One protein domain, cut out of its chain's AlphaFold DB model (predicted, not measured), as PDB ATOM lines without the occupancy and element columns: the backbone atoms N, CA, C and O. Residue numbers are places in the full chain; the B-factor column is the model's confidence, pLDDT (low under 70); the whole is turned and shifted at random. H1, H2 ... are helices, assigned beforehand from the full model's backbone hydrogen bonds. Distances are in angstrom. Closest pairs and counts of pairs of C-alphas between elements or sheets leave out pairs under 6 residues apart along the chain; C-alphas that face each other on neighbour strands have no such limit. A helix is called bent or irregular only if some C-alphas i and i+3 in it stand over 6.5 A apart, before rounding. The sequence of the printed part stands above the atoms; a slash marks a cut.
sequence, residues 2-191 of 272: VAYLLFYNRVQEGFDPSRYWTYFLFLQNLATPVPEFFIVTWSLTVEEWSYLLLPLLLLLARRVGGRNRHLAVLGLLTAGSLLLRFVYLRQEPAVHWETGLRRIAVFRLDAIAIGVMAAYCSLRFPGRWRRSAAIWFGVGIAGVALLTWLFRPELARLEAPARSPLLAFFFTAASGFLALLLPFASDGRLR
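AT A GLANCE: This is residues 2 to 191 of the 272 residues of the protein "Acyltransferase" of Chitinophagaceae bacterium (UniProt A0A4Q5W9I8). Start with the longest helix, H3: it makes a V with H4, and H6 and H10 pack beside H4 as a bundle of three helices, H4, H6 and H10, with H8 along the far side of H10. From the other part of H3, a pair that folds back on itself, H1 and H2, reaches out to one end, while H7 and H11 gather at the opposite end beside H8. The printed part has 190 residues with eleven named helices, H1 to H11 in order along the chain, and no named strand; its class is all helix. It is only just compact, close to loose, with a radius of gyration of the C-alphas of 19.0 A, and it spans 59 by 43 by 40 A.

IN THESE COORDINATES: Find C-alpha 39 at (-11.501, 9.922, -5.278); from there H3, residues 39 to 64, runs 38.9 A to C-alpha 64 at (-30.316, 16.454, 28.111). It has a kink of 28 degrees near residue 54, and it is irregular, but only just: C-alphas 40 and 43 are 6.9 A apart. Next come H4, residues 69 to 91, 31.9 A long, H5, residues 97 to 102, and H6, residues 109 to 124, 22.3 A long. Go on to H7, residues 126 to 131, H8, residues 133 to 150, 25.3 A long, and H9, residues 152 to 155. H10, residues 166 to 179, is 19.9 A long, and H11, residues 182 to 185, ends at C-alpha 185 at (-34.837, 27.506, -5.260). Before H3 you find H1, residues 2 to 11, 14.4 A long, and H2, residues 17 to 25, 14.8 A long and irregular, with C-alphas 19 and 22 7.8 A apart.

HOW THE PARTS SIT: Look first at residues 54 to 62, the part of H3 that touches H4, at a steep tilt of 47 degrees, opposite ways; the closest C-alphas are those of Ala 61 and Arg 69, 6.1 A apart. Residues 46 to 50 of H3 touch H6 at a steep tilt of 56 degrees, with the C-alphas of Val 46 and Leu 109 closest at 6.3 A. In the bundle, helices side by side at shallow tilts, H4 and H6 touch at 24 degrees, opposite ways, with the C-alphas of Thr 78 and Asp 110 closest at 4.1 A. H10 touches H4 at a shallow tilt of 31 degrees, closest at the C-alphas of Arg 85 and Ala 168, 5.6 A. H10 also touches H6 at a shallow tilt of 31 degrees, the same way, closest at the C-alphas of Ala 111 and Ser 175, 5.4 A. Further out, H8 touches H10 with residues 139 to 147, at a shallow tilt of 23 degrees, opposite ways; the C-alphas of Gly 140 and Phe 177 are closest at 4.3 A. Residues 133 to 137 of H8 touch H11, with the C-alphas of Ala 133 and Phe 184 closest at 4.7 A. H7 and H11 only just touch, with 3 pairs of C-alphas within 8 A, closest at Trp 129 and Pro 183, 5.8 A. H5 is close to but not clearly touching H4, and H9 touches no helix. H2 and H3 are near each other, and H1 is apart from H3. Every O i to N i+4 pair is within hydrogen-bond range in H1, H4, H6, H7 and H8, against 16 of 22 in H3, 8 of 10 in H10, 1 of 2 in H5 and 0 of 5 in H2, where 4 of 6 O i to N i+3 pairs are within range; H9 and H11 are too short for an i+4 pair.

THE WHOLE: The two C-alphas farthest apart are those of Glu 13 and Gly 127, at 59.2 A. The printed part has no cut. The link from H2 to H3, residues 26 to 38, is long, and residues 63 to 68 stand free. The mean pLDDT of the printed part is 92.5, and no printed residue is under 70.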
ATOM      1  N   VAL A   2     -16.962  -2.283  -6.879       83.62
ATOM      2  CA  VAL A   2     -16.388  -3.476  -7.545       83.62
ATOM      3  C   VAL A   2     -15.905  -3.190  -8.973       83.62
ATOM      4  O   VAL A   2     -14.777  -3.523  -9.308       83.62
ATOM      5  N   ALA A   3     -16.695  -2.477  -9.783       84.06
ATOM      6  CA  ALA A   3     -16.281  -2.074 -11.130       84.06
ATOM      7  C   ALA A   3     -15.002  -1.206 -11.154       84.06
ATOM      8  O   ALA A   3     -14.153  -1.400 -12.015       84.06
ATOM      9  N   TYR A   4     -14.841  -0.294 -10.186       85.94
ATOM     10  CA  TYR A   4     -13.620   0.504 -10.033       85.94
ATOM     11  C   TYR A   4     -12.427  -0.380  -9.654       85.94
ATOM     12  O   TYR A   4     -11.374  -0.247 -10.263       85.94
ATOM     13  N   LEU A   5     -12.598  -1.304  -8.700       87.25
ATOM     14  CA  LEU A   5     -11.538  -2.236  -8.295       87.25
ATOM     15  C   LEU A   5     -11.065  -3.087  -9.479       87.25
ATOM     16  O   LEU A   5      -9.867  -3.174  -9.722       87.25
ATOM     17  N   LEU A   6     -11.998  -3.666 -10.243       86.06
ATOM     18  CA  LEU A   6     -11.677  -4.484 -11.415       86.06
ATOM     19  C   LEU A   6     -10.943  -3.682 -12.492       86.06
ATOM     20  O   LEU A   6      -9.977  -4.170 -13.073       86.06
ATOM     21  N   PHE A   7     -11.385  -2.450 -12.746       84.56
ATOM     22  CA  PHE A   7     -10.753  -1.579 -13.727       84.56
ATOM     23  C   PHE A   7      -9.330  -1.180 -13.310       84.56
ATOM     24  O   PHE A   7      -8.393  -1.361 -14.085       84.56
ATOM     25  N   TYR A   8      -9.149  -0.690 -12.082       85.00
ATOM     26  CA  TYR A   8      -7.837  -0.266 -11.589       85.00
ATOM     27  C   TYR A   8      -6.856  -1.437 -11.496       85.00
ATOM     28  O   TYR A   8      -5.726  -1.305 -11.951       85.00
ATOM     29  N   ASN A   9      -7.313  -2.609 -11.046       87.00
ATOM     30  CA  ASN A   9      -6.510  -3.835 -11.042       87.00
ATOM     31  C   ASN A   9      -6.022  -4.240 -12.443       87.00
ATOM     32  O   ASN A   9      -5.003  -4.909 -12.580       87.00
ATOM     33  N   ARG A  10      -6.749  -3.855 -13.500       86.12
ATOM     34  CA  ARG A  10      -6.378  -4.165 -14.884       86.12
ATOM     35  C   ARG A  10      -5.427  -3.142 -15.501       86.12
ATOM     36  O   ARG A  10      -4.655  -3.516 -16.386       86.12
ATOM     37  N   VAL A  11      -5.551  -1.873 -15.111       84.00
ATOM     38  CA  VAL A  11      -4.929  -0.732 -15.803       84.00
ATOM     39  C   VAL A  11      -3.737  -0.151 -15.044       84.00
ATOM     40  O   VAL A  11      -2.822   0.357 -15.687       84.00
ATOM     41  N   GLN A  12      -3.724  -0.235 -13.714       83.88
ATOM     42  CA  GLN A  12      -2.654   0.299 -12.879       83.88
ATOM     43  C   GLN A  12      -1.751  -0.833 -12.381       83.88
ATOM     44  O   GLN A  12      -2.189  -1.728 -11.657       83.88
ATOM     45  N   GLU A  13      -0.474  -0.781 -12.755       85.06
ATOM     46  CA  GLU A  13       0.528  -1.725 -12.264       85.06
ATOM     47  C   GLU A  13       0.701  -1.597 -10.743       85.06
ATOM     48  O   GLU A  13       0.719  -0.495 -10.193       85.06
ATOM     49  N   GLY A  14       0.803  -2.737 -10.052       84.88
ATOM     50  CA  GLY A  14       0.962  -2.784  -8.594       84.88
ATOM     51  C   GLY A  14      -0.297  -2.445  -7.783       84.88
ATOM     52  O   GLY A  14      -0.199  -2.278  -6.566       84.88
ATOM     53  N   PHE A  15      -1.473  -2.340  -8.414       88.25
ATOM     54  CA  PHE A  15      -2.731  -2.126  -7.700       88.25
ATOM     55  C   PHE A  15      -3.104  -3.345  -6.844       88.25
ATOM     56  O   PHE A  15      -3.193  -4.463  -7.341       88.25
ATOM     57  N   ASP A  16      -3.373  -3.112  -5.561       88.31
ATOM     58  CA  ASP A  16      -3.784  -4.140  -4.602       88.31
ATOM     59  C   ASP A  16      -5.191  -3.816  -4.063       88.31
ATOM     60  O   ASP A  16      -5.337  -2.929  -3.211       88.31
ATOM     61  N   PRO A  17      -6.241  -4.522  -4.529       86.75
ATOM     62  CA  PRO A  17      -7.619  -4.287  -4.102       86.75
ATOM     63  C   PRO A  17      -7.837  -4.408  -2.588       86.75
ATOM     64  O   PRO A  17      -8.737  -3.756  -2.052       86.75
ATOM     65  N   SER A  18      -7.036  -5.224  -1.891       87.00
ATOM     66  CA  SER A  18      -7.219  -5.505  -0.462       87.00
ATOM     67  C   SER A  18      -7.006  -4.267   0.418       87.00
ATOM     68  O   SER A  18      -7.617  -4.139   1.481       87.00
ATOM     69  N   ARG A  19      -6.225  -3.291  -0.064       87.94
ATOM     70  CA  ARG A  19      -5.922  -2.034   0.641       87.94
ATOM     71  C   ARG A  19      -7.104  -1.067   0.713       87.94
ATOM     72  O   ARG A  19      -7.068  -0.124   1.497       87.94
ATOM     73  N   TYR A  20      -8.160  -1.302  -0.065       89.88
ATOM     74  CA  TYR A  20      -9.300  -0.388  -0.204       89.88
ATOM     75  C   TYR A  20     -10.549  -0.837   0.568       89.88
ATOM     76  O   TYR A  20     -11.652  -0.351   0.312       89.88
ATOM     77  N   TRP A  21     -10.392  -1.737   1.545       90.69
ATOM     78  CA  TRP A  21     -11.499  -2.219   2.381       90.69
ATOM     79  C   TRP A  21     -12.223  -1.086   3.132       90.69
ATOM     80  O   TRP A  21     -13.435  -1.152   3.339       90.69
ATOM     81  N   THR A  22     -11.509  -0.008   3.481       93.31
ATOM     82  CA  THR A  22     -12.045   1.155   4.209       93.31
ATOM     83  C   THR A  22     -13.204   1.834   3.486       93.31
ATOM     84  O   THR A  22     -14.087   2.390   4.132       93.31
ATOM     85  N   TYR A  23     -13.267   1.747   2.158       93.00
ATOM     86  CA  TYR A  23     -14.339   2.350   1.370       93.00
ATOM     87  C   TYR A  23     -15.686   1.637   1.537       93.00
ATOM     88  O   TYR A  23     -16.724   2.258   1.323       93.00
ATOM     89  N   PHE A  24     -15.701   0.353   1.916       91.94
ATOM     90  CA  PHE A  24     -16.954  -0.361   2.197       91.94
ATOM     91  C   PHE A  24     -17.616   0.124   3.491       91.94
ATOM     92  O   PHE A  24     -18.823  -0.027   3.651       91.94
ATOM     93  N   LEU A  25     -16.830   0.723   4.389       94.44
ATOM     94  CA  LEU A  25     -17.293   1.306   5.649       94.44
ATOM     95  C   LEU A  25     -17.270   2.841   5.632       94.44
ATOM     96  O   LEU A  25     -17.462   3.460   6.676       94.44
ATOM     97  N   PHE A  26     -17.006   3.459   4.474       95.25
ATOM     98  CA  PHE A  26     -16.843   4.907   4.339       95.25
ATOM     99  C   PHE A  26     -15.805   5.481   5.327       95.25
ATOM    100  O   PHE A  26     -16.047   6.466   6.016       95.25
ATOM    101  N   LEU A  27     -14.645   4.833   5.459       96.25
ATOM    102  CA  LEU A  27     -13.558   5.255   6.356       96.25
ATOM    103  C   LEU A  27     -12.380   5.906   5.621       96.25
ATOM    104  O   LEU A  27     -11.541   6.540   6.255       96.25
ATOM    105  N   GLN A  28     -12.321   5.785   4.294       95.00
ATOM    106  CA  GLN A  28     -11.171   6.142   3.457       95.00
ATOM    107  C   GLN A  28     -10.721   7.599   3.577       95.00
ATOM    108  O   GLN A  28      -9.557   7.906   3.354       95.00
ATOM    109  N   ASN A  29     -11.645   8.496   3.910       96.19
ATOM    110  CA  ASN A  29     -11.372   9.915   4.085       96.19
ATOM    111  C   ASN A  29     -12.093  10.487   5.305       96.19
ATOM    112  O   ASN A  29     -12.423  11.672   5.332       96.19
ATOM    113  N   LEU A  30     -12.390   9.641   6.301       96.62
ATOM    114  CA  LEU A  30     -13.145  10.077   7.471       96.62
ATOM    115  C   LEU A  30     -12.388  11.186   8.212       96.62
ATOM    116  O   LEU A  30     -12.927  12.277   8.379       96.62
ATOM    117  N   ALA A  31     -11.129  10.926   8.577       95.62
ATOM    118  CA  ALA A  31     -10.247  11.860   9.288       95.62
ATOM    119  C   ALA A  31      -8.888  12.087   8.595       95.62
ATOM    120  O   ALA A  31      -8.046  12.814   9.111       95.62
ATOM    121  N   THR A  32      -8.673  11.477   7.431       93.00
ATOM    122  CA  THR A  32      -7.435  11.566   6.645       93.00
ATOM    123  C   THR A  32      -7.742  12.003   5.212       93.00
ATOM    124  O   THR A  32      -8.884  11.844   4.766       93.00
ATOM    125  N   PRO A  33      -6.760  12.538   4.464       91.88
ATOM    126  CA  PRO A  33      -6.926  12.799   3.038       91.88
ATOM    127  C   PRO A  33      -7.347  11.536   2.280       91.88
ATOM    128  O   PRO A  33      -6.878  10.435   2.572       91.88
ATOM    129  N   VAL A  34      -8.242  11.703   1.306       91.25
ATOM    130  CA  VAL A  34      -8.719  10.598   0.467       91.25
ATOM    131  C   VAL A  34      -7.574  10.054  -0.405       91.25
ATOM    132  O   VAL A  34      -6.837  10.851  -0.991       91.25
ATOM    133  N   PRO A  35      -7.420   8.724  -0.536       88.88
ATOM    134  CA  PRO A  35      -6.498   8.141  -1.505       88.88
ATOM    135  C   PRO A  35      -6.880   8.492  -2.951       88.88
ATOM    136  O   PRO A  35      -8.034   8.798  -3.251       88.88
ATOM    137  N   GLU A  36      -5.928   8.385  -3.881       84.12
ATOM    138  CA  GLU A  36      -6.172   8.678  -5.306       84.12
ATOM    139  C   GLU A  36      -7.229   7.761  -5.940       84.12
ATOM    140  O   GLU A  36      -7.984   8.167  -6.830       84.12
ATOM    141  N   PHE A  37      -7.318   6.520  -5.461       87.81
ATOM    142  CA  PHE A  37      -8.309   5.562  -5.928       87.81
ATOM    143  C   PHE A  37      -9.730   6.043  -5.622       87.81
ATOM    144  O   PHE A  37     -10.072   6.375  -4.489       87.81
ATOM    145  N   PHE A  38     -10.594   6.030  -6.636       87.12
ATOM    146  CA  PHE A  38     -12.021   6.328  -6.504       87.12
ATOM    147  C   PHE A  38     -12.312   7.618  -5.705       87.12
ATOM    148  O   PHE A  38     -13.188   7.675  -4.833       87.12
ATOM    149  N   ILE A  39     -11.560   8.670  -6.033       89.00
ATOM    150  CA  ILE A  39     -11.501   9.922  -5.278       89.00
ATOM    151  C   ILE A  39     -12.856  10.613  -5.111       89.00
ATOM    152  O   ILE A  39     -13.098  11.249  -4.092       89.00
ATOM    153  N   VAL A  40     -13.776  10.437  -6.068       90.00
ATOM    154  CA  VAL A  40     -15.146  10.985  -6.021       90.00
ATOM    155  C   VAL A  40     -15.966  10.467  -4.835       90.00
ATOM    156  O   VAL A  40     -16.984  11.047  -4.497       90.00
ATOM    157  N   THR A  41     -15.534   9.416  -4.142       93.50
ATOM    158  CA  THR A  41     -16.229   8.944  -2.934       93.50
ATOM    159  C   THR A  41     -16.043   9.856  -1.721       93.50
ATOM    160  O   THR A  41     -16.738   9.665  -0.725       93.50
ATOM    161  N   TRP A  42     -15.166  10.869  -1.788       94.62
ATOM    162  CA  TRP A  42     -14.872  11.740  -0.647       94.62
ATOM    163  C   TRP A  42     -16.133  12.370  -0.030       94.62
ATOM    164  O   TRP A  42     -16.241  12.460   1.194       94.62
ATOM    165  N   SER A  43     -17.101  12.791  -0.856       95.00
ATOM    166  CA  SER A  43     -18.334  13.412  -0.360       95.00
ATOM    167  C   SER A  43     -19.374  12.392   0.083       95.00
ATOM    168  O   SER A  43     -20.200  12.729   0.923       95.00
ATOM    169  N   LEU A  44     -19.326  11.156  -0.432       95.38
ATOM    170  CA  LEU A  44     -20.217  10.084   0.026       95.38
ATOM    171  C   LEU A  44     -19.952   9.774   1.497       95.38
ATOM    172  O   LEU A  44     -20.883   9.645   2.278       95.38
ATOM    173  N   THR A  45     -18.685   9.769   1.910       97.12
ATOM    174  CA  THR A  45     -18.328   9.613   3.323       97.12
ATOM    175  C   THR A  45     -18.956  10.693   4.204       97.12
ATOM    176  O   THR A  45     -19.433  10.394   5.294       97.12
ATOM    177  N   VAL A  46     -19.008  11.945   3.737       97.38
ATOM    178  CA  VAL A  46     -19.671  13.037   4.472       97.38
ATOM    179  C   VAL A  46     -21.163  12.750   4.635       97.38
ATOM    180  O   VAL A  46     -21.708  12.938   5.723       97.38
ATOM    181  N   GLU A  47     -21.814  12.302   3.562       96.31
ATOM    182  CA  GLU A  47     -23.245  12.005   3.514       96.31
ATOM    183  C   GLU A  47     -23.621  10.846   4.446       96.31
ATOM    184  O   GLU A  47     -24.418  11.039   5.367       96.31
ATOM    185  N   GLU A  48     -22.978   9.689   4.287       96.44
ATOM    186  CA  GLU A  48     -23.278   8.474   5.056       96.44
ATOM    187  C   GLU A  48     -23.043   8.678   6.559       96.44
ATOM    188  O   GLU A  48     -23.910   8.380   7.388       96.44
ATOM    189  N   TRP A  49     -21.909   9.283   6.939       97.38
ATOM    190  CA  TRP A  49     -21.640   9.570   8.349       97.38
ATOM    191  C   TRP A  49     -22.571  10.630   8.918       97.38
ATOM    192  O   TRP A  49     -22.935  10.546  10.089       97.38
ATOM    193  N   SER A  50     -23.021  11.600   8.123       96.81
ATOM    194  CA  SER A  50     -24.010  12.570   8.600       96.81
ATOM    195  C   SER A  50     -25.379  11.932   8.821       96.81
ATOM    196  O   SER A  50     -26.044  12.265   9.804       96.81
ATOM    197  N   TYR A  51     -25.795  10.997   7.963       95.06
ATOM    198  CA  TYR A  51     -27.045  10.247   8.130       95.06
ATOM    199  C   TYR A  51     -27.035   9.334   9.353       95.06
ATOM    200  O   TYR A  51     -28.093   9.100   9.934       95.06
ATOM    201  N   LEU A  52     -25.862   8.888   9.800       96.19
ATOM    202  CA  LEU A  52     -25.713   8.154  11.052       96.19
ATOM    203  C   LEU A  52     -25.603   9.085  12.274       96.19
ATOM    204  O   LEU A  52     -26.344   8.942  13.251       96.19
ATOM    205  N   LEU A  53     -24.682  10.053  12.228       96.44
ATOM    206  CA  LEU A  53     -24.336  10.909  13.365       96.44
ATOM    207  C   LEU A  53     -25.461  11.873  13.730       96.44
ATOM    208  O   LEU A  53     -25.745  12.052  14.913       96.44
ATOM    209  N   LEU A  54     -26.115  12.502  12.749       96.12
ATOM    210  CA  LEU A  54     -27.119  13.523  13.039       96.12
ATOM    211  C   LEU A  54     -28.325  12.951  13.810       96.12
ATOM    212  O   LEU A  54     -28.649  13.510  14.861       96.12
ATOM    213  N   PRO A  55     -28.974  11.843  13.389       95.12
ATOM    214  CA  PRO A  55     -30.045  11.236  14.177       95.12
ATOM    215  C   PRO A  55     -29.576  10.797  15.566       95.12
ATOM    216  O   PRO A  55     -30.270  11.067  16.546       95.12
ATOM    217  N   LEU A  56     -28.392  10.184  15.674       96.62
ATOM    218  CA  LEU A  56     -27.833   9.748  16.955       96.62
ATOM    219  C   LEU A  56     -27.649  10.926  17.922       96.62
ATOM    220  O   LEU A  56     -28.123  10.877  19.056       96.62
ATOM    221  N   LEU A  57     -27.024  12.014  17.469       96.25
ATOM    222  CA  LEU A  57     -26.813  13.213  18.280       96.25
ATOM    223  C   LEU A  57     -28.134  13.879  18.673       96.25
ATOM    224  O   LEU A  57     -28.275  14.330  19.808       96.25
ATOM    225  N   LEU A  58     -29.130  13.903  17.784       94.50
ATOM    226  CA  LEU A  58     -30.464  14.414  18.110       94.50
ATOM    227  C   LEU A  58     -31.180  13.542  19.155       94.50
ATOM    228  O   LEU A  58     -31.860  14.083  20.031       94.50
ATOM    229  N   LEU A  59     -31.020  12.215  19.104       94.81
ATOM    230  CA  LEU A  59     -31.548  11.293  20.115       94.81
ATOM    231  C   LEU A  59     -30.854  11.476  21.468       94.81
ATOM    232  O   LEU A  59     -31.529  11.533  22.495       94.81
ATOM    233  N   LEU A  60     -29.530  11.630  21.486       94.88
ATOM    234  CA  LEU A  60     -28.779  11.913  22.712       94.88
ATOM    235  C   LEU A  60     -29.169  13.273  23.303       94.88
ATOM    236  O   LEU A  60     -29.448  13.371  24.497       94.88
ATOM    237  N   ALA A  61     -29.304  14.300  22.464       94.19
ATOM    238  CA  ALA A  61     -29.732  15.631  22.885       94.19
ATOM    239  C   ALA A  61     -31.142  15.633  23.501       94.19
ATOM    240  O   ALA A  61     -31.450  16.479  24.341       94.19
ATOM    241  N   ARG A  62     -32.014  14.674  23.142       92.12
ATOM    242  CA  ARG A  62     -33.318  14.519  23.811       92.12
ATOM    243  C   ARG A  62     -33.181  14.190  25.295       92.12
ATOM    244  O   ARG A  62     -34.022  14.662  26.053       92.12
ATOM    245  N   ARG A  63     -32.138  13.456  25.703       90.75
ATOM    246  CA  ARG A  63     -31.900  13.082  27.109       90.75
ATOM    247  C   ARG A  63     -31.462  14.258  27.982       90.75
ATOM    248  O   ARG A  63     -31.754  14.259  29.166       90.75
ATOM    249  N   VAL A  64     -30.802  15.256  27.395       88.00
ATOM    250  CA  VAL A  64     -30.316  16.454  28.111       88.00
ATOM    251  C   VAL A  64     -31.423  17.510  28.288       88.00
ATOM    252  O   VAL A  64     -31.342  18.363  29.165       88.00
ATOM    253  N   GLY A  65     -32.495  17.450  27.490       82.88
ATOM    254  CA  GLY A  65     -33.585  18.434  27.527       82.88
ATOM    255  C   GLY A  65     -33.283  19.718  26.733       82.88
ATOM    256  O   GLY A  65     -32.349  19.776  25.939       82.88
ATOM    257  N   GLY A  66     -34.130  20.743  26.880       88.75
ATOM    258  CA  GLY A  66     -33.950  22.060  26.249       88.75
ATOM    259  C   GLY A  66     -34.713  22.283  24.931       88.75
ATOM    260  O   GLY A  66     -34.777  21.423  24.051       88.75
ATOM    261  N   ARG A  67     -35.281  23.490  24.776       88.62
ATOM    262  CA  ARG A  67     -36.146  23.868  23.637       88.62
ATOM    263  C   ARG A  67     -35.414  23.913  22.293       88.62
ATOM    264  O   ARG A  67     -35.993  23.576  21.266       88.62
ATOM    265  N   ASN A  68     -34.148  24.326  22.307       92.38
ATOM    266  CA  ASN A  68     -33.348  24.595  21.105       92.38
ATOM    267  C   ASN A  68     -32.232  23.558  20.889       92.38
ATOM    268  O   ASN A  68     -31.255  23.830  20.198       92.38
ATOM    269  N   ARG A  69     -32.361  22.368  21.483       92.75
ATOM    270  CA  ARG A  69     -31.331  21.318  21.459       92.75
ATOM    271  C   ARG A  69     -30.906  20.885  20.052       92.75
ATOM    272  O   ARG A  69     -29.732  20.631  19.822       92.75
ATOM    273  N   HIS A  70     -31.827  20.851  19.088       93.69
ATOM    274  CA  HIS A  70     -31.508  20.554  17.688       93.69
ATOM    275  C   HIS A  70     -30.617  21.636  17.076       93.69
ATOM    276  O   HIS A  70     -29.669  21.309  16.375       93.69
ATOM    277  N   LEU A  71     -30.858  22.913  17.397       95.81
ATOM    278  CA  LEU A  71     -29.992  24.013  16.964       95.81
ATOM    279  C   LEU A  71     -28.612  23.921  17.615       95.81
ATOM    280  O   LEU A  71     -27.620  24.190  16.948       95.81
ATOM    281  N   ALA A  72     -28.547  23.503  18.881       95.88
ATOM    282  CA  ALA A  72     -27.280  23.271  19.566       95.88
ATOM    283  C   ALA A  72     -26.474  22.145  18.900       95.88
ATOM    284  O   ALA A  72     -25.287  22.327  18.661       95.88
ATOM    285  N   VAL A  73     -27.110  21.028  18.520       97.06
ATOM    286  CA  VAL A  73     -26.453  19.936  17.773       97.06
ATOM    287  C   VAL A  73     -25.928  20.423  16.420       97.06
ATOM    288  O   VAL A  73     -24.769  20.190  16.093       97.06
ATOM    289  N   LEU A  74     -26.748  21.137  15.643       97.69
ATOM    290  CA  LEU A  74     -26.327  21.673  14.343       97.69
ATOM    291  C   LEU A  74     -25.199  22.708  14.490       97.69
ATOM    292  O   LEU A  74     -24.246  22.708  13.708       97.69
ATOM    293  N   GLY A  75     -25.280  23.558  15.516       97.44
ATOM    294  CA  GLY A  75     -24.239  24.516  15.875       97.44
ATOM    295  C   GLY A  75     -22.939  23.824  16.277       97.44
ATOM    296  O   GLY A  75     -21.880  24.211  15.792       97.44
ATOM    297  N   LEU A  76     -23.016  22.756  17.074       97.12
ATOM    298  CA  LEU A  76     -21.868  21.950  17.486       97.12
ATOM    299  C   LEU A  76     -21.201  21.263  16.292       97.12
ATOM    300  O   LEU A  76     -19.983  21.312  16.180       97.12
ATOM    301  N   LEU A  77     -21.971  20.668  15.375       97.81
ATOM    302  CA  LEU A  77     -21.420  20.059  14.158       97.81
ATOM    303  C   LEU A  77     -20.729  21.099  13.268       97.81
ATOM    304  O   LEU A  77     -19.637  20.850  12.753       97.81
ATOM    305  N   THR A  78     -21.332  22.281  13.131       98.00
ATOM    306  CA  THR A  78     -20.777  23.388  12.339       98.00
ATOM    307  C   THR A  78     -19.489  23.929  12.965       98.00
ATOM    308  O   THR A  78     -18.457  24.005  12.298       98.00
ATOM    309  N   ALA A  79     -19.528  24.265  14.257       97.75
ATOM    310  CA  ALA A  79     -18.389  24.798  14.997       97.75
ATOM    311  C   ALA A  79     -17.273  23.758  15.159       97.75
ATOM    312  O   ALA A  79     -16.106  24.091  14.991       97.75
ATOM    313  N   GLY A  80     -17.624  22.497  15.415       97.44
ATOM    314  CA  GLY A  80     -16.684  21.383  15.521       97.44
ATOM    315  C   GLY A  80     -15.940  21.145  14.211       97.44
ATOM    316  O   GLY A  80     -14.715  21.123  14.207       97.44
ATOM    317  N   SER A  81     -16.648  21.078  13.081       97.25
ATOM    318  CA  SER A  81     -16.021  20.936  11.756       97.25
ATOM    319  C   SER A  81     -15.069  22.091  11.426       97.25
ATOM    320  O   SER A  81     -14.040  21.896  10.777       97.25
ATOM    321  N   LEU A  82     -15.425  23.312  11.836       96.44
ATOM    322  CA  LEU A  82     -14.594  24.499  11.652       96.44
ATOM    323  C   LEU A  82     -13.355  24.463  12.557       96.44
ATOM    324  O   LEU A  82     -12.244  24.675  12.078       96.44
ATOM    325  N   LEU A  83     -13.536  24.157  13.844       96.44
ATOM    326  CA  LEU A  83     -12.452  24.030  14.816       96.44
ATOM    327  C   LEU A  83     -11.458  22.947  14.393       96.44
ATOM    328  O   LEU A  83     -10.256  23.185  14.417       96.44
ATOM    329  N   LEU A  84     -11.955  21.790  13.953       96.19
ATOM    330  CA  LEU A  84     -11.123  20.693  13.469       96.19
ATOM    331  C   LEU A  84     -10.251  21.118  12.280       96.19
ATOM    332  O   LEU A  84      -9.058  20.832  12.286       96.19
ATOM    333  N   ARG A  85     -10.793  21.880  11.317       95.25
ATOM    334  CA  ARG A  85      -9.990  22.456  10.219       95.25
ATOM    335  C   ARG A  85      -8.902  23.397  10.722       95.25
ATOM    336  O   ARG A  85      -7.785  23.342  10.222       95.25
ATOM    337  N   PHE A  86      -9.212  24.254  11.696       93.50
ATOM    338  CA  PHE A  86      -8.226  25.168  12.281       93.50
ATOM    339  C   PHE A  86      -7.099  24.438  13.000       93.50
ATOM    340  O   PHE A  86      -5.929  24.762  12.799       93.50
ATOM    341  N   VAL A  87      -7.450  23.454  13.827       94.38
ATOM    342  CA  VAL A  87      -6.478  22.623  14.541       94.38
ATOM    343  C   VAL A  87      -5.599  21.878  13.541       94.38
ATOM    344  O   VAL A  87      -4.379  21.914  13.668       94.38
ATOM    345  N   TYR A  88      -6.203  21.286  12.513       94.00
ATOM    346  CA  TYR A  88      -5.480  20.541  11.492       94.00
ATOM    347  C   TYR A  88      -4.530  21.426  10.678       94.00
ATOM    348  O   TYR A  88      -3.367  21.083  10.528       94.00
ATOM    349  N   LEU A  89      -4.965  22.616  10.244       91.81
ATOM    350  CA  LEU A  89      -4.089  23.586   9.570       91.81
ATOM    351  C   LEU A  89      -2.896  24.023  10.418       91.81
ATOM    352  O   LEU A  89      -1.827  24.310   9.886       91.81
ATOM    353  N   ARG A  90      -3.082  24.110  11.737       91.31
ATOM    354  CA  ARG A  90      -2.000  24.456  12.658       91.31
ATOM    355  C   ARG A  90      -0.992  23.314  12.808       91.31
ATOM    356  O   ARG A  90       0.187  23.590  12.994       91.31
ATOM    357  N   GLN A  91      -1.462  22.070  12.771       92.31
ATOM    358  CA  GLN A  91      -0.626  20.872  12.871       92.31
ATOM    359  C   GLN A  91       0.099  20.566  11.556       92.31
ATOM    360  O   GLN A  91       1.266  20.196  11.588       92.31
ATOM    361  N   GLU A  92      -0.564  20.795  10.421       90.81
ATOM    362  CA  GLU A  92      -0.072  20.489   9.076       90.81
ATOM    363  C   GLU A  92      -0.098  21.740   8.167       90.81
ATOM    364  O   GLU A  92      -0.898  21.817   7.228       90.81
ATOM    365  N   PRO A  93       0.769  22.751   8.392       85.25
ATOM    366  CA  PRO A  93       0.729  24.013   7.639       85.25
ATOM    367  C   PRO A  93       1.004  23.857   6.137       85.25
ATOM    368  O   PRO A  93       0.597  24.693   5.333       85.25
ATOM    369  N   ALA A  94       1.711  22.792   5.754       87.75
ATOM    370  CA  ALA A  94       2.060  22.498   4.367       87.75
ATOM    371  C   ALA A  94       0.968  21.711   3.620       87.75
ATOM    372  O   ALA A  94       1.154  21.371   2.451       87.75
ATOM    373  N   VAL A  95      -0.165  21.404   4.264       87.75
ATOM    374  CA  VAL A  95      -1.180  20.542   3.662       87.75
ATOM    375  C   VAL A  95      -1.819  21.182   2.427       87.75
ATOM    376  O   VAL A  95      -2.239  22.344   2.435       87.75
ATOM    377  N   HIS A  96      -1.945  20.393   1.360       90.50
ATOM    378  CA  HIS A  96      -2.729  20.758   0.187       90.50
ATOM    379  C   HIS A  96      -4.189  20.944   0.586       90.50
ATOM    380  O   HIS A  96      -4.835  20.026   1.095       90.50
ATOM    381  N   TRP A  97      -4.737  22.135   0.357       88.75
ATOM    382  CA  TRP A  97      -6.077  22.457   0.848       88.75
ATOM    383  C   TRP A  97      -7.170  21.585   0.216       88.75
ATOM    384  O   TRP A  97      -8.198  21.295   0.833       88.75
ATOM    385  N   GLU A  98      -6.955  21.159  -1.024       89.25
ATOM    386  CA  GLU A  98      -7.929  20.425  -1.816       89.25
ATOM    387  C   GLU A  98      -8.143  19.007  -1.275       89.25
ATOM    388  O   GLU A  98      -9.282  18.592  -1.044       89.25
ATOM    389  N   THR A  99      -7.060  18.293  -0.982       88.12
ATOM    390  CA  THR A  99      -7.106  16.933  -0.436       88.12
ATOM    391  C   THR A  99      -7.197  16.932   1.087       88.12
ATOM    392  O   THR A  99      -7.920  16.111   1.651       88.12
ATOM    393  N   GLY A 100      -6.524  17.871   1.753       88.62
ATOM    394  CA  GLY A 100      -6.367  17.900   3.206       88.62
ATOM    395  C   GLY A 100      -7.383  18.733   3.979       88.62
ATOM    396  O   GLY A 100      -7.516  18.539   5.178       88.62
ATOM    397  N   LEU A 101      -8.136  19.637   3.342       89.88
ATOM    398  CA  LEU A 101      -9.204  20.386   4.030       89.88
ATOM    399  C   LEU A 101     -10.577  20.094   3.447       89.88
ATOM    400  O   LEU A 101     -11.530  19.836   4.182       89.88
ATOM    401  N   ARG A 102     -10.692  20.143   2.118       91.31
ATOM    402  CA  ARG A 102     -11.984  20.006   1.437       91.31
ATOM    403  C   ARG A 102     -12.493  18.567   1.442       91.31
ATOM    404  O   ARG A 102     -13.701  18.365   1.535       91.31
ATOM    405  N   ARG A 103     -11.590  17.591   1.302       94.50
ATOM    406  CA  ARG A 103     -11.917  16.171   1.094       94.50
ATOM    407  C   ARG A 103     -11.830  15.306   2.354       94.50
ATOM    408  O   ARG A 103     -12.045  14.106   2.242       94.50
ATOM    409  N   ILE A 104     -11.591  15.876   3.536       96.50
ATOM    410  CA  ILE A 104     -11.678  15.147   4.813       96.50
ATOM    411  C   ILE A 104     -13.101  15.264   5.368       96.50
ATOM    412  O   ILE A 104     -13.633  16.366   5.510       96.50
ATOM    413  N   ALA A 105     -13.743  14.138   5.671       97.12
ATOM    414  CA  ALA A 105     -15.182  14.110   5.889       97.12
ATOM    415  C   ALA A 105     -15.621  14.788   7.194       97.12
ATOM    416  O   ALA A 105     -16.577  15.565   7.184       97.12
ATOM    417  N   VAL A 106     -14.894  14.576   8.301       97.31
ATOM    418  CA  VAL A 106     -15.209  15.221   9.594       97.31
ATOM    419  C   VAL A 106     -15.124  16.749   9.539       97.31
ATOM    420  O   VAL A 106     -15.762  17.431  10.336       97.31
ATOM    421  N   PHE A 107     -14.395  17.313   8.573       97.06
ATOM    422  CA  PHE A 107     -14.298  18.763   8.367       97.06
ATOM    423  C   PHE A 107     -15.493  19.348   7.609       97.06
ATOM    424  O   PHE A 107     -15.623  20.574   7.535       97.06
ATOM    425  N   ARG A 108     -16.341  18.487   7.034       97.12
ATOM    426  CA  ARG A 108     -17.433  18.852   6.124       97.12
ATOM    427  C   ARG A 108     -18.828  18.516   6.654       97.12
ATOM    428  O   ARG A 108     -19.809  18.748   5.947       97.12
ATOM    429  N   LEU A 109     -18.939  18.035   7.898       97.50
ATOM    430  CA  LEU A 109     -20.237  17.822   8.556       97.50
ATOM    431  C   LEU A 109     -21.013  19.144   8.721       97.50
ATOM    432  O   LEU A 109     -22.244  19.143   8.763       97.50
ATOM    433  N   ASP A 110     -20.309  20.281   8.741       97.12
ATOM    434  CA  ASP A 110     -20.899  21.622   8.696       97.12
ATOM    435  C   ASP A 110     -21.796  21.845   7.477       97.12
ATOM    436  O   ASP A 110     -22.853  22.451   7.615       97.12
ATOM    437  N   ALA A 111     -21.423  21.346   6.296       96.81
ATOM    438  CA  ALA A 111     -22.198  21.559   5.076       96.81
ATOM    439  C   ALA A 111     -23.606  20.956   5.193       96.81
ATOM    440  O   ALA A 111     -24.597  21.609   4.857       96.81
ATOM    441  N   ILE A 112     -23.701  19.739   5.737       97.50
ATOM    442  CA  ILE A 112     -24.988  19.081   5.985       97.50
ATOM    443  C   ILE A 112     -25.718  19.761   7.145       97.50
ATOM    444  O   ILE A 112     -26.910  20.042   7.020       97.50
ATOM    445  N   ALA A 113     -25.026  20.111   8.233       97.94
ATOM    446  CA  ALA A 113     -25.644  20.810   9.360       97.94
ATOM    447  C   ALA A 113     -26.269  22.160   8.950       97.94
ATOM    448  O   ALA A 113     -27.392  22.472   9.353       97.94
ATOM    449  N   ILE A 114     -25.588  22.931   8.099       98.38
ATOM    450  CA  ILE A 114     -26.082  24.192   7.532       98.38
ATOM    451  C   ILE A 114     -27.294  23.945   6.624       98.38
ATOM    452  O   ILE A 114     -28.292  24.660   6.729       98.38
ATOM    453  N   GLY A 115     -27.255  22.916   5.771       97.19
ATOM    454  CA  GLY A 115     -28.402  22.537   4.939       97.19
ATOM    455  C   GLY A 115     -29.632  22.154   5.771       97.19
ATOM    456  O   GLY A 115     -30.742  22.619   5.504       97.19
ATOM    457  N   VAL A 116     -29.440  21.376   6.840       97.38
ATOM    458  CA  VAL A 116     -30.508  21.005   7.782       97.38
ATOM    459  C   VAL A 116     -31.022  22.226   8.546       97.38
ATOM    460  O   VAL A 116     -32.229  22.355   8.749       97.38
ATOM    461  N   MET A 117     -30.146  23.163   8.918       97.31
ATOM    462  CA  MET A 117     -30.546  24.439   9.518       97.31
ATOM    463  C   MET A 117     -31.434  25.252   8.567       97.31
ATOM    464  O   MET A 117     -32.464  25.788   8.978       97.31
ATOM    465  N   ALA A 118     -31.077  25.310   7.285       97.38
ATOM    466  CA  ALA A 118     -31.870  25.980   6.264       97.38
ATOM    467  C   ALA A 118     -33.250  25.318   6.095       97.38
ATOM    468  O   ALA A 118     -34.269  26.011   6.081       97.38
ATOM    469  N   ALA A 119     -33.308  23.983   6.074       96.12
ATOM    470  CA  ALA A 119     -34.566  23.236   6.068       96.12
ATOM    471  C   ALA A 119     -35.407  23.491   7.334       96.12
ATOM    472  O   ALA A 119     -36.618  23.688   7.256       96.12
ATOM    473  N   TYR A 120     -34.783  23.564   8.511       95.94
ATOM    474  CA  TYR A 120     -35.480  23.936   9.742       95.94
ATOM    475  C   TYR A 120     -36.098  25.340   9.642       95.94
ATOM    476  O   TYR A 120     -37.263  25.534   9.999       95.94
ATOM    477  N   CYS A 121     -35.355  26.319   9.118       95.88
ATOM    478  CA  CYS A 121     -35.848  27.680   8.911       95.88
ATOM    479  C   CYS A 121     -37.020  27.737   7.921       95.88
ATOM    480  O   CYS A 121     -37.974  28.482   8.164       95.88
ATOM    481  N   SER A 122     -36.981  26.944   6.844       96.31
ATOM    482  CA  SER A 122     -38.059  26.898   5.849       96.31
ATOM    483  C   SER A 122     -39.366  26.366   6.440       96.31
ATOM    484  O   SER A 122     -40.434  26.929   6.187       96.31
ATOM    485  N   LEU A 123     -39.274  25.350   7.304       95.62
ATOM    486  CA  LEU A 123     -40.416  24.749   7.991       95.62
ATOM    487  C   LEU A 123     -40.940  25.625   9.134       95.62
ATOM    488  O   LEU A 123     -42.149  25.751   9.316       95.62
ATOM    489  N   ARG A 124     -40.049  26.251   9.913       95.56
ATOM    490  CA  ARG A 124     -40.435  27.044  11.090       95.56
ATOM    491  C   ARG A 124     -40.946  28.438  10.735       95.56
ATOM    492  O   ARG A 124     -41.814  28.958  11.435       95.56
ATOM    493  N   PHE A 125     -40.419  29.050   9.674       95.62
ATOM    494  CA  PHE A 125     -40.728  30.430   9.291       95.62
ATOM    495  C   PHE A 125     -41.121  30.564   7.806       95.62
ATOM    496  O   PHE A 125     -40.566  31.413   7.103       95.62
ATOM    497  N   PRO A 126     -42.122  29.813   7.311       94.56
ATOM    498  CA  PRO A 126     -42.422  29.717   5.877       94.56
ATOM    499  C   PRO A 126     -42.834  31.051   5.237       94.56
ATOM    500  O   PRO A 126     -42.630  31.263   4.040       94.56
ATOM    501  N   GLY A 127     -43.425  31.966   6.015       93.94
ATOM    502  CA  GLY A 127     -43.765  33.314   5.553       93.94
ATOM    503  C   GLY A 127     -42.524  34.176   5.308       93.94
ATOM    504  O   GLY A 127     -42.387  34.764   4.237       93.94
ATOM    505  N   ARG A 128     -41.592  34.219   6.272       94.44
ATOM    506  CA  ARG A 128     -40.334  34.977   6.139       94.44
ATOM    507  C   ARG A 128     -39.419  34.355   5.091       94.44
ATOM    508  O   ARG A 128     -38.888  35.093   4.268       94.44
ATOM    509  N   TRP A 129     -39.311  33.025   5.085       95.12
ATOM    510  CA  TRP A 129     -38.552  32.248   4.103       95.12
ATOM    511  C   TRP A 129     -38.897  32.665   2.672       95.12
ATOM    512  O   TRP A 129     -38.024  33.060   1.909       95.12
ATOM    513  N   ARG A 130     -40.194  32.705   2.347       92.88
ATOM    514  CA  ARG A 130     -40.672  33.093   1.013       92.88
ATOM    515  C   ARG A 130     -40.550  34.587   0.723       92.88
ATOM    516  O   ARG A 130     -40.167  34.960  -0.378       92.88
ATOM    517  N   ARG A 131     -40.870  35.459   1.686       93.88
ATOM    518  CA  ARG A 131     -40.817  36.922   1.472       93.88
ATOM    519  C   ARG A 131     -39.402  37.441   1.231       93.88
ATOM    520  O   ARG A 131     -39.232  38.405   0.502       93.88
ATOM    521  N   SER A 132     -38.404  36.810   1.842       93.88
ATOM    522  CA  SER A 132     -37.001  37.231   1.747       93.88
ATOM    523  C   SER A 132     -36.197  36.460   0.695       93.88
ATOM    524  O   SER A 132     -34.990  36.654   0.596       93.88
ATOM    525  N   ALA A 133     -36.850  35.622  -0.118       94.88
ATOM    526  CA  ALA A 133     -36.174  34.702  -1.027       94.88
ATOM    527  C   ALA A 133     -35.252  35.395  -2.043       94.88
ATOM    528  O   ALA A 133     -34.108  34.982  -2.202       94.88
ATOM    529  N   ALA A 134     -35.716  36.470  -2.685       94.69
ATOM    530  CA  ALA A 134     -34.914  37.218  -3.655       94.69
ATOM    531  C   ALA A 134     -33.715  37.933  -3.005       94.69
ATOM    532  O   ALA A 134     -32.619  37.927  -3.559       94.69
ATOM    533  N   ILE A 135     -33.908  38.502  -1.807       96.75
ATOM    534  CA  ILE A 135     -32.840  39.174  -1.053       96.75
ATOM    535  C   ILE A 135     -31.764  38.156  -0.672       96.75
ATOM    536  O   ILE A 135     -30.589  38.372  -0.959       96.75
ATOM    537  N   TRP A 136     -32.155  37.025  -0.078       97.19
ATOM    538  CA  TRP A 136     -31.200  35.987   0.310       97.19
ATOM    539  C   TRP A 136     -30.514  35.335  -0.882       97.19
ATOM    540  O   TRP A 136     -29.325  35.049  -0.794       97.19
ATOM    541  N   PHE A 137     -31.206  35.190  -2.013       97.12
ATOM    542  CA  PHE A 137     -30.579  34.759  -3.255       97.12
ATOM    543  C   PHE A 137     -29.475  35.731  -3.693       97.12
ATOM    544  O   PHE A 137     -28.346  35.306  -3.925       97.12
ATOM    545  N   GLY A 138     -29.765  37.037  -3.728       98.06
ATOM    546  CA  GLY A 138     -28.774  38.067  -4.055       98.06
ATOM    547  C   GLY A 138     -27.579  38.064  -3.098       98.06
ATOM    548  O   GLY A 138     -26.436  38.057  -3.548       98.06
ATOM    549  N   VAL A 139     -27.833  37.983  -1.787       98.31
ATOM    550  CA  VAL A 139     -26.783  37.881  -0.755       98.31
ATOM    551  C   VAL A 139     -25.961  36.602  -0.917       98.31
ATOM    552  O   VAL A 139     -24.740  36.645  -0.800       98.31
ATOM    553  N   GLY A 140     -26.603  35.469  -1.208       98.38
ATOM    554  CA  GLY A 140     -25.930  34.192  -1.432       98.38
ATOM    555  C   GLY A 140     -25.006  34.239  -2.648       98.38
ATOM    556  O   GLY A 140     -23.834  33.886  -2.538       98.38
ATOM    557  N   ILE A 141     -25.491  34.741  -3.789       98.50
ATOM    558  CA  ILE A 141     -24.679  34.893  -5.005       98.50
ATOM    559  C   ILE A 141     -23.529  35.877  -4.777       98.50
ATOM    560  O   ILE A 141     -22.383  35.549  -5.087       98.50
ATOM    561  N   ALA A 142     -23.805  37.046  -4.192       98.50
ATOM    562  CA  ALA A 142     -22.778  38.036  -3.880       98.50
ATOM    563  C   ALA A 142     -21.724  37.476  -2.914       98.50
ATOM    564  O   ALA A 142     -20.533  37.687  -3.118       98.50
ATOM    565  N   GLY A 143     -22.143  36.709  -1.905       98.31
ATOM    566  CA  GLY A 143     -21.251  36.053  -0.955       98.31
ATOM    567  C   GLY A 143     -20.367  34.986  -1.601       98.31
ATOM    568  O   GLY A 143     -19.159  34.985  -1.380       98.31
ATOM    569  N   VAL A 144     -20.926  34.121  -2.456       97.81
ATOM    570  CA  VAL A 144     -20.136  33.137  -3.223       97.81
ATOM    571  C   VAL A 144     -19.144  33.838  -4.153       97.81
ATOM    572  O   VAL A 144     -17.976  33.447  -4.204       97.81
ATOM    573  N   ALA A 145     -19.572  34.889  -4.857       98.00
ATOM    574  CA  ALA A 145     -18.703  35.668  -5.737       98.00
ATOM    575  C   ALA A 145     -17.570  36.354  -4.955       98.00
ATOM    576  O   ALA A 145     -16.408  36.253  -5.345       98.00
ATOM    577  N   LEU A 146     -17.891  36.976  -3.818       97.75
ATOM    578  CA  LEU A 146     -16.928  37.621  -2.927       97.75
ATOM    579  C   LEU A 146     -15.907  36.619  -2.381       97.75
ATOM    580  O   LEU A 146     -14.709  36.881  -2.448       97.75
ATOM    581  N   LEU A 147     -16.353  35.456  -1.892       95.94
ATOM    582  CA  LEU A 147     -15.451  34.398  -1.429       95.94
ATOM    583  C   LEU A 147     -14.550  33.890  -2.556       95.94
ATOM    584  O   LEU A 147     -13.350  33.729  -2.356       95.94
ATOM    585  N   THR A 148     -15.107  33.663  -3.744       94.19
ATOM    586  CA  THR A 148     -14.329  33.211  -4.906       94.19
ATOM    587  C   THR A 148     -13.275  34.246  -5.293       94.19
ATOM    588  O   THR A 148     -12.145  33.886  -5.608       94.19
ATOM    589  N   TRP A 149     -13.615  35.534  -5.228       95.06
ATOM    590  CA  TRP A 149     -12.685  36.624  -5.504       95.06
ATOM    591  C   TRP A 149     -11.593  36.756  -4.432       95.06
ATOM    592  O   TRP A 149     -10.422  36.876  -4.788       95.06
ATOM    593  N   LEU A 150     -11.944  36.677  -3.143       93.88
ATOM    594  CA  LEU A 150     -11.001  36.738  -2.014       93.88
ATOM    595  C   LEU A 150      -9.977  35.599  -2.056       93.88
ATOM    596  O   LEU A 150      -8.785  35.842  -1.894       93.88
ATOM    597  N   PHE A 151     -10.440  34.374  -2.311       92.25
ATOM    598  CA  PHE A 151      -9.617  33.160  -2.299       92.25
ATOM    599  C   PHE A 151      -9.170  32.725  -3.701       92.25
ATOM    600  O   PHE A 151      -8.730  31.593  -3.901       92.25
ATOM    601  N   ARG A 152      -9.266  33.610  -4.705       92.00
ATOM    602  CA  ARG A 152      -8.837  33.312  -6.081       92.00
ATOM    603  C   ARG A 152      -7.402  32.765  -6.178       92.00
ATOM    604  O   ARG A 152      -7.206  31.882  -7.010       92.00
ATOM    605  N   PRO A 153      -6.394  33.218  -5.392       88.44
ATOM    606  CA  PRO A 153      -5.034  32.696  -5.518       88.44
ATOM    607  C   PRO A 153      -4.923  31.246  -5.038       88.44
ATOM    608  O   PRO A 153      -4.220  30.455  -5.665       88.44
ATOM    609  N   GLU A 154      -5.620  30.894  -3.954       86.75
ATOM    610  CA  GLU A 154      -5.728  29.526  -3.450       86.75
ATOM    611  C   GLU A 154      -6.491  28.643  -4.443       86.75
ATOM    612  O   GLU A 154      -6.012  27.573  -4.816       86.75
ATOM    613  N   LEU A 155      -7.639  29.116  -4.939       86.75
ATOM    614  CA  LEU A 155      -8.481  28.377  -5.887       86.75
ATOM    615  C   LEU A 155      -7.803  28.159  -7.248       86.75
ATOM    616  O   LEU A 155      -8.064  27.153  -7.903       86.75
ATOM    617  N   ALA A 156      -6.908  29.059  -7.662       87.81
ATOM    618  CA  ALA A 156      -6.130  28.916  -8.893       87.81
ATOM    619  C   ALA A 156      -5.047  27.828  -8.807       87.81
ATOM    620  O   ALA A 156      -4.526  27.403  -9.837       87.81
ATOM    621  N   ARG A 157      -4.677  27.384  -7.598       86.81
ATOM    622  CA  ARG A 157      -3.643  26.365  -7.374       86.81
ATOM    623  C   ARG A 157      -4.173  25.307  -6.414       86.81
ATOM    624  O   ARG A 157      -3.922  25.355  -5.213       86.81
ATOM    625  N   LEU A 158      -4.908  24.345  -6.968       78.50
ATOM    626  CA  LEU A 158      -5.524  23.248  -6.209       78.50
ATOM    627  C   LEU A 158      -4.492  22.439  -5.396       78.50
ATOM    628  O   LEU A 158      -4.791  21.977  -4.299       78.50
ATOM    629  N   GLU A 159      -3.268  22.328  -5.911       78.06
ATOM    630  CA  GLU A 159      -2.142  21.623  -5.283       78.06
ATOM    631  C   GLU A 159      -1.207  22.559  -4.505       78.06
ATOM    632  O   GLU A 159      -0.082  22.198  -4.186       78.06
ATOM    633  N   ALA A 160      -1.618  23.792  -4.201       81.06
ATOM    634  CA  ALA A 160      -0.836  24.635  -3.303       81.06
ATOM    635  C   ALA A 160      -1.155  24.309  -1.833       81.06
ATOM    636  O   ALA A 160      -2.310  24.013  -1.501       81.06
ATOM    637  N   PRO A 161      -0.169  24.433  -0.927       83.38
ATOM    638  CA  PRO A 161      -0.429  24.456   0.503       83.38
ATOM    639  C   PRO A 161      -1.458  25.525   0.872       83.38
ATOM    640  O   PRO A 161      -1.537  26.582   0.231       83.38
ATOM    641  N   ALA A 162      -2.231  25.272   1.923       80.75
ATOM    642  CA  ALA A 162      -3.149  26.258   2.470       80.75
ATOM    643  C   ALA A 162      -2.378  27.477   3.006       80.75
ATOM    644  O   ALA A 162      -1.733  27.425   4.047       80.75
ATOM    645  N   ARG A 163      -2.455  28.605   2.294       75.69
ATOM    646  CA  ARG A 163      -1.673  29.814   2.617       75.69
ATOM    647  C   ARG A 163      -2.239  30.637   3.764       75.69
ATOM    648  O   ARG A 163      -1.526  31.446   4.346       75.69
ATOM    649  N   SER A 164      -3.526  30.473   4.053       81.56
ATOM    650  CA  SER A 164      -4.238  31.287   5.027       81.56
ATOM    651  C   SER A 164      -5.146  30.426   5.901       81.56
ATOM    652  O   SER A 164      -5.969  29.676   5.364       81.56
ATOM    653  N   PRO A 165      -5.102  30.590   7.239       81.31
ATOM    654  CA  PRO A 165      -6.088  30.001   8.143       81.31
ATOM    655  C   PRO A 165      -7.529  30.404   7.798       81.31
ATOM    656  O   PRO A 165      -8.466  29.670   8.098       81.31
ATOM    657  N   LEU A 166      -7.732  31.533   7.104       87.50
ATOM    658  CA  LEU A 166      -9.056  31.959   6.640       87.50
ATOM    659  C   LEU A 166      -9.683  30.972   5.644       87.50
ATOM    660  O   LEU A 166     -10.906  30.936   5.509       87.50
ATOM    661  N   LEU A 167      -8.882  30.116   5.000       88.56
ATOM    662  CA  LEU A 167      -9.384  29.061   4.122       88.56
ATOM    663  C   LEU A 167     -10.198  28.007   4.892       88.56
ATOM    664  O   LEU A 167     -11.113  27.403   4.332       88.56
ATOM    665  N   ALA A 168      -9.955  27.833   6.196       90.31
ATOM    666  CA  ALA A 168     -10.837  27.026   7.034       90.31
ATOM    667  C   ALA A 168     -12.247  27.634   7.101       90.31
ATOM    668  O   ALA A 168     -13.221  26.895   6.972       90.31
ATOM    669  N   PHE A 169     -12.381  28.962   7.212       93.00
ATOM    670  CA  PHE A 169     -13.687  29.634   7.178       93.00
ATOM    671  C   PHE A 169     -14.347  29.579   5.801       93.00
ATOM    672  O   PHE A 169     -15.572  29.462   5.737       93.00
ATOM    673  N   PHE A 170     -13.564  29.627   4.718       94.06
ATOM    674  CA  PHE A 170     -14.074  29.645   3.343       94.06
ATOM    675  C   PHE A 170     -15.125  28.557   3.092       94.06
ATOM    676  O   PHE A 170     -16.213  28.869   2.618       94.06
ATOM    677  N   PHE A 171     -14.863  27.297   3.460       94.19
ATOM    678  CA  PHE A 171     -15.806  26.209   3.168       94.19
ATOM    679  C   PHE A 171     -17.104  26.285   3.986       94.19
ATOM    680  O   PHE A 171     -18.171  25.921   3.476       94.19
ATOM    681  N   THR A 172     -17.041  26.776   5.228       96.62
ATOM    682  CA  THR A 172     -18.240  26.986   6.059       96.62
ATOM    683  C   THR A 172     -19.055  28.147   5.511       96.62
ATOM    684  O   THR A 172     -20.262  28.022   5.313       96.62
ATOM    685  N   ALA A 173     -18.385  29.258   5.197       97.50
ATOM    686  CA  ALA A 173     -19.005  30.448   4.635       97.50
ATOM    687  C   ALA A 173     -19.634  30.154   3.265       97.50
ATOM    688  O   ALA A 173     -20.782  30.518   3.035       97.50
ATOM    689  N   ALA A 174     -18.941  29.414   2.394       96.94
ATOM    690  CA  ALA A 174     -19.469  28.979   1.104       96.94
ATOM    691  C   ALA A 174     -20.728  28.120   1.272       96.94
ATOM    692  O   ALA A 174     -21.723  28.356   0.593       96.94
ATOM    693  N   SER A 175     -20.724  27.176   2.221       97.56
ATOM    694  CA  SER A 175     -21.906  26.355   2.526       97.56
ATOM    695  C   SER A 175     -23.072  27.219   3.034       97.56
ATOM    696  O   SER A 175     -24.213  27.015   2.627       97.56
ATOM    697  N   GLY A 176     -22.784  28.232   3.861       98.19
ATOM    698  CA  GLY A 176     -23.758  29.225   4.325       98.19
ATOM    699  C   GLY A 176     -24.357  30.059   3.192       98.19
ATOM    700  O   GLY A 176     -25.577  30.121   3.060       98.19
ATOM    701  N   PHE A 177     -23.526  30.652   2.332       98.50
ATOM    702  CA  PHE A 177     -23.999  31.449   1.196       98.50
ATOM    703  C   PHE A 177     -24.779  30.613   0.177       98.50
ATOM    704  O   PHE A 177     -25.805  31.072  -0.321       98.50
ATOM    705  N   LEU A 178     -24.365  29.369  -0.082       97.94
ATOM    706  CA  LEU A 178     -25.133  28.439  -0.916       97.94
ATOM    707  C   LEU A 178     -26.490  28.099  -0.285       97.94
ATOM    708  O   LEU A 178     -27.496  28.037  -0.991       97.94
ATOM    709  N   ALA A 179     -26.561  27.943   1.039       98.00
ATOM    710  CA  ALA A 179     -27.825  27.710   1.733       98.00
ATOM    711  C   ALA A 179     -28.796  28.904   1.632       98.00
ATOM    712  O   ALA A 179     -30.010  28.700   1.616       98.00
ATOM    713  N   LEU A 180     -28.291  30.136   1.481       98.06
ATOM    714  CA  LEU A 180     -29.118  31.327   1.235       98.06
ATOM    715  C   LEU A 180     -29.777  31.346  -0.154       98.06
ATOM    716  O   LEU A 180     -30.704  32.124  -0.372       98.06
ATOM    717  N   LEU A 181     -29.370  30.468  -1.077       97.00
ATOM    718  CA  LEU A 181     -30.041  30.292  -2.371       97.00
ATOM    719  C   LEU A 181     -31.307  29.424  -2.258       97.00
ATOM    720  O   LEU A 181     -32.208  29.514  -3.098       97.00
ATOM    721  N   LEU A 182     -31.403  28.592  -1.213       95.88
ATOM    722  CA  LEU A 182     -32.492  27.629  -1.025       95.88
ATOM    723  C   LEU A 182     -33.888  28.265  -0.905       95.88
ATOM    724  O   LEU A 182     -34.829  27.687  -1.455       95.88
ATOM    725  N   PRO A 183     -34.084  29.429  -0.252       95.62
ATOM    726  CA  PRO A 183     -35.373  30.116  -0.245       95.62
ATOM    727  C   PRO A 183     -35.952  30.374  -1.632       95.62
ATOM    728  O   PRO A 183     -37.137  30.141  -1.852       95.62
ATOM    729  N   PHE A 184     -35.111  30.808  -2.570       94.25
ATOM    730  CA  PHE A 184     -35.511  31.055  -3.950       94.25
ATOM    731  C   PHE A 184     -35.705  29.745  -4.717       94.25
ATOM    732  O   PHE A 184     -36.731  29.560  -5.364       94.25
ATOM    733  N   ALA A 185     -34.772  28.798  -4.576       91.12
ATOM    734  CA  ALA A 185     -34.837  27.506  -5.260       91.12
ATOM    735  C   ALA A 185     -36.038  26.636  -4.835       91.12
ATOM    736  O   ALA A 185     -36.486  25.785  -5.599       91.12
ATOM    737  N   SER A 186     -36.560  26.841  -3.620       92.12
ATOM    738  CA  SER A 186     -37.714  26.110  -3.079       92.12
ATOM    739  C   SER A 186     -39.060  26.821  -3.271       92.12
ATOM    740  O   SER A 186     -40.098  26.269  -2.892       92.12
ATOM    741  N   ASP A 187     -39.095  28.028  -3.853       87.81
ATOM    742  CA  ASP A 187     -40.354  28.744  -4.071       87.81
ATOM    743  C   ASP A 187     -41.102  28.185  -5.289       87.81
ATOM    744  O   ASP A 187     -40.829  28.531  -6.435       87.81
ATOM    745  N   GLY A 188     -42.112  27.348  -5.041       78.81
ATOM    746  CA  GLY A 188     -42.916  26.707  -6.090       78.81
ATOM    747  C   GLY A 188     -43.728  27.653  -6.991       78.81
ATOM    748  O   GLY A 188     -44.329  27.185  -7.965       78.81
ATOM    749  N   ARG A 189     -43.764  28.960  -6.686       78.69
ATOM    750  CA  ARG A 189     -44.324  30.003  -7.566       78.69
ATOM    751  C   ARG A 189     -43.379  30.352  -8.713       78.69
ATOM    752  O   ARG A 189     -43.837  30.752  -9.778       78.69
ATOM    753  N   LEU A 190     -42.076  30.178  -8.505       78.94
ATOM    754  CA  LEU A 190     -41.048  30.407  -9.508       78.94
ATOM    755  C   LEU A 190     -40.920  29.143 -10.354       78.94
ATOM    756  O   LEU A 190     -40.328  28.145  -9.947       78.94
ATOM    757  N   ARG A 191     -41.529  29.162 -11.540       82.06
ATOM    758  CA  ARG A 191     -41.470  28.045 -12.485       82.06
ATOM    759  C   ARG A 191     -40.726  28.477 -13.734       82.06
ATOM    760  O   ARG A 191     -41.143  29.405 -14.418       82.06
TER     761      ARG A 191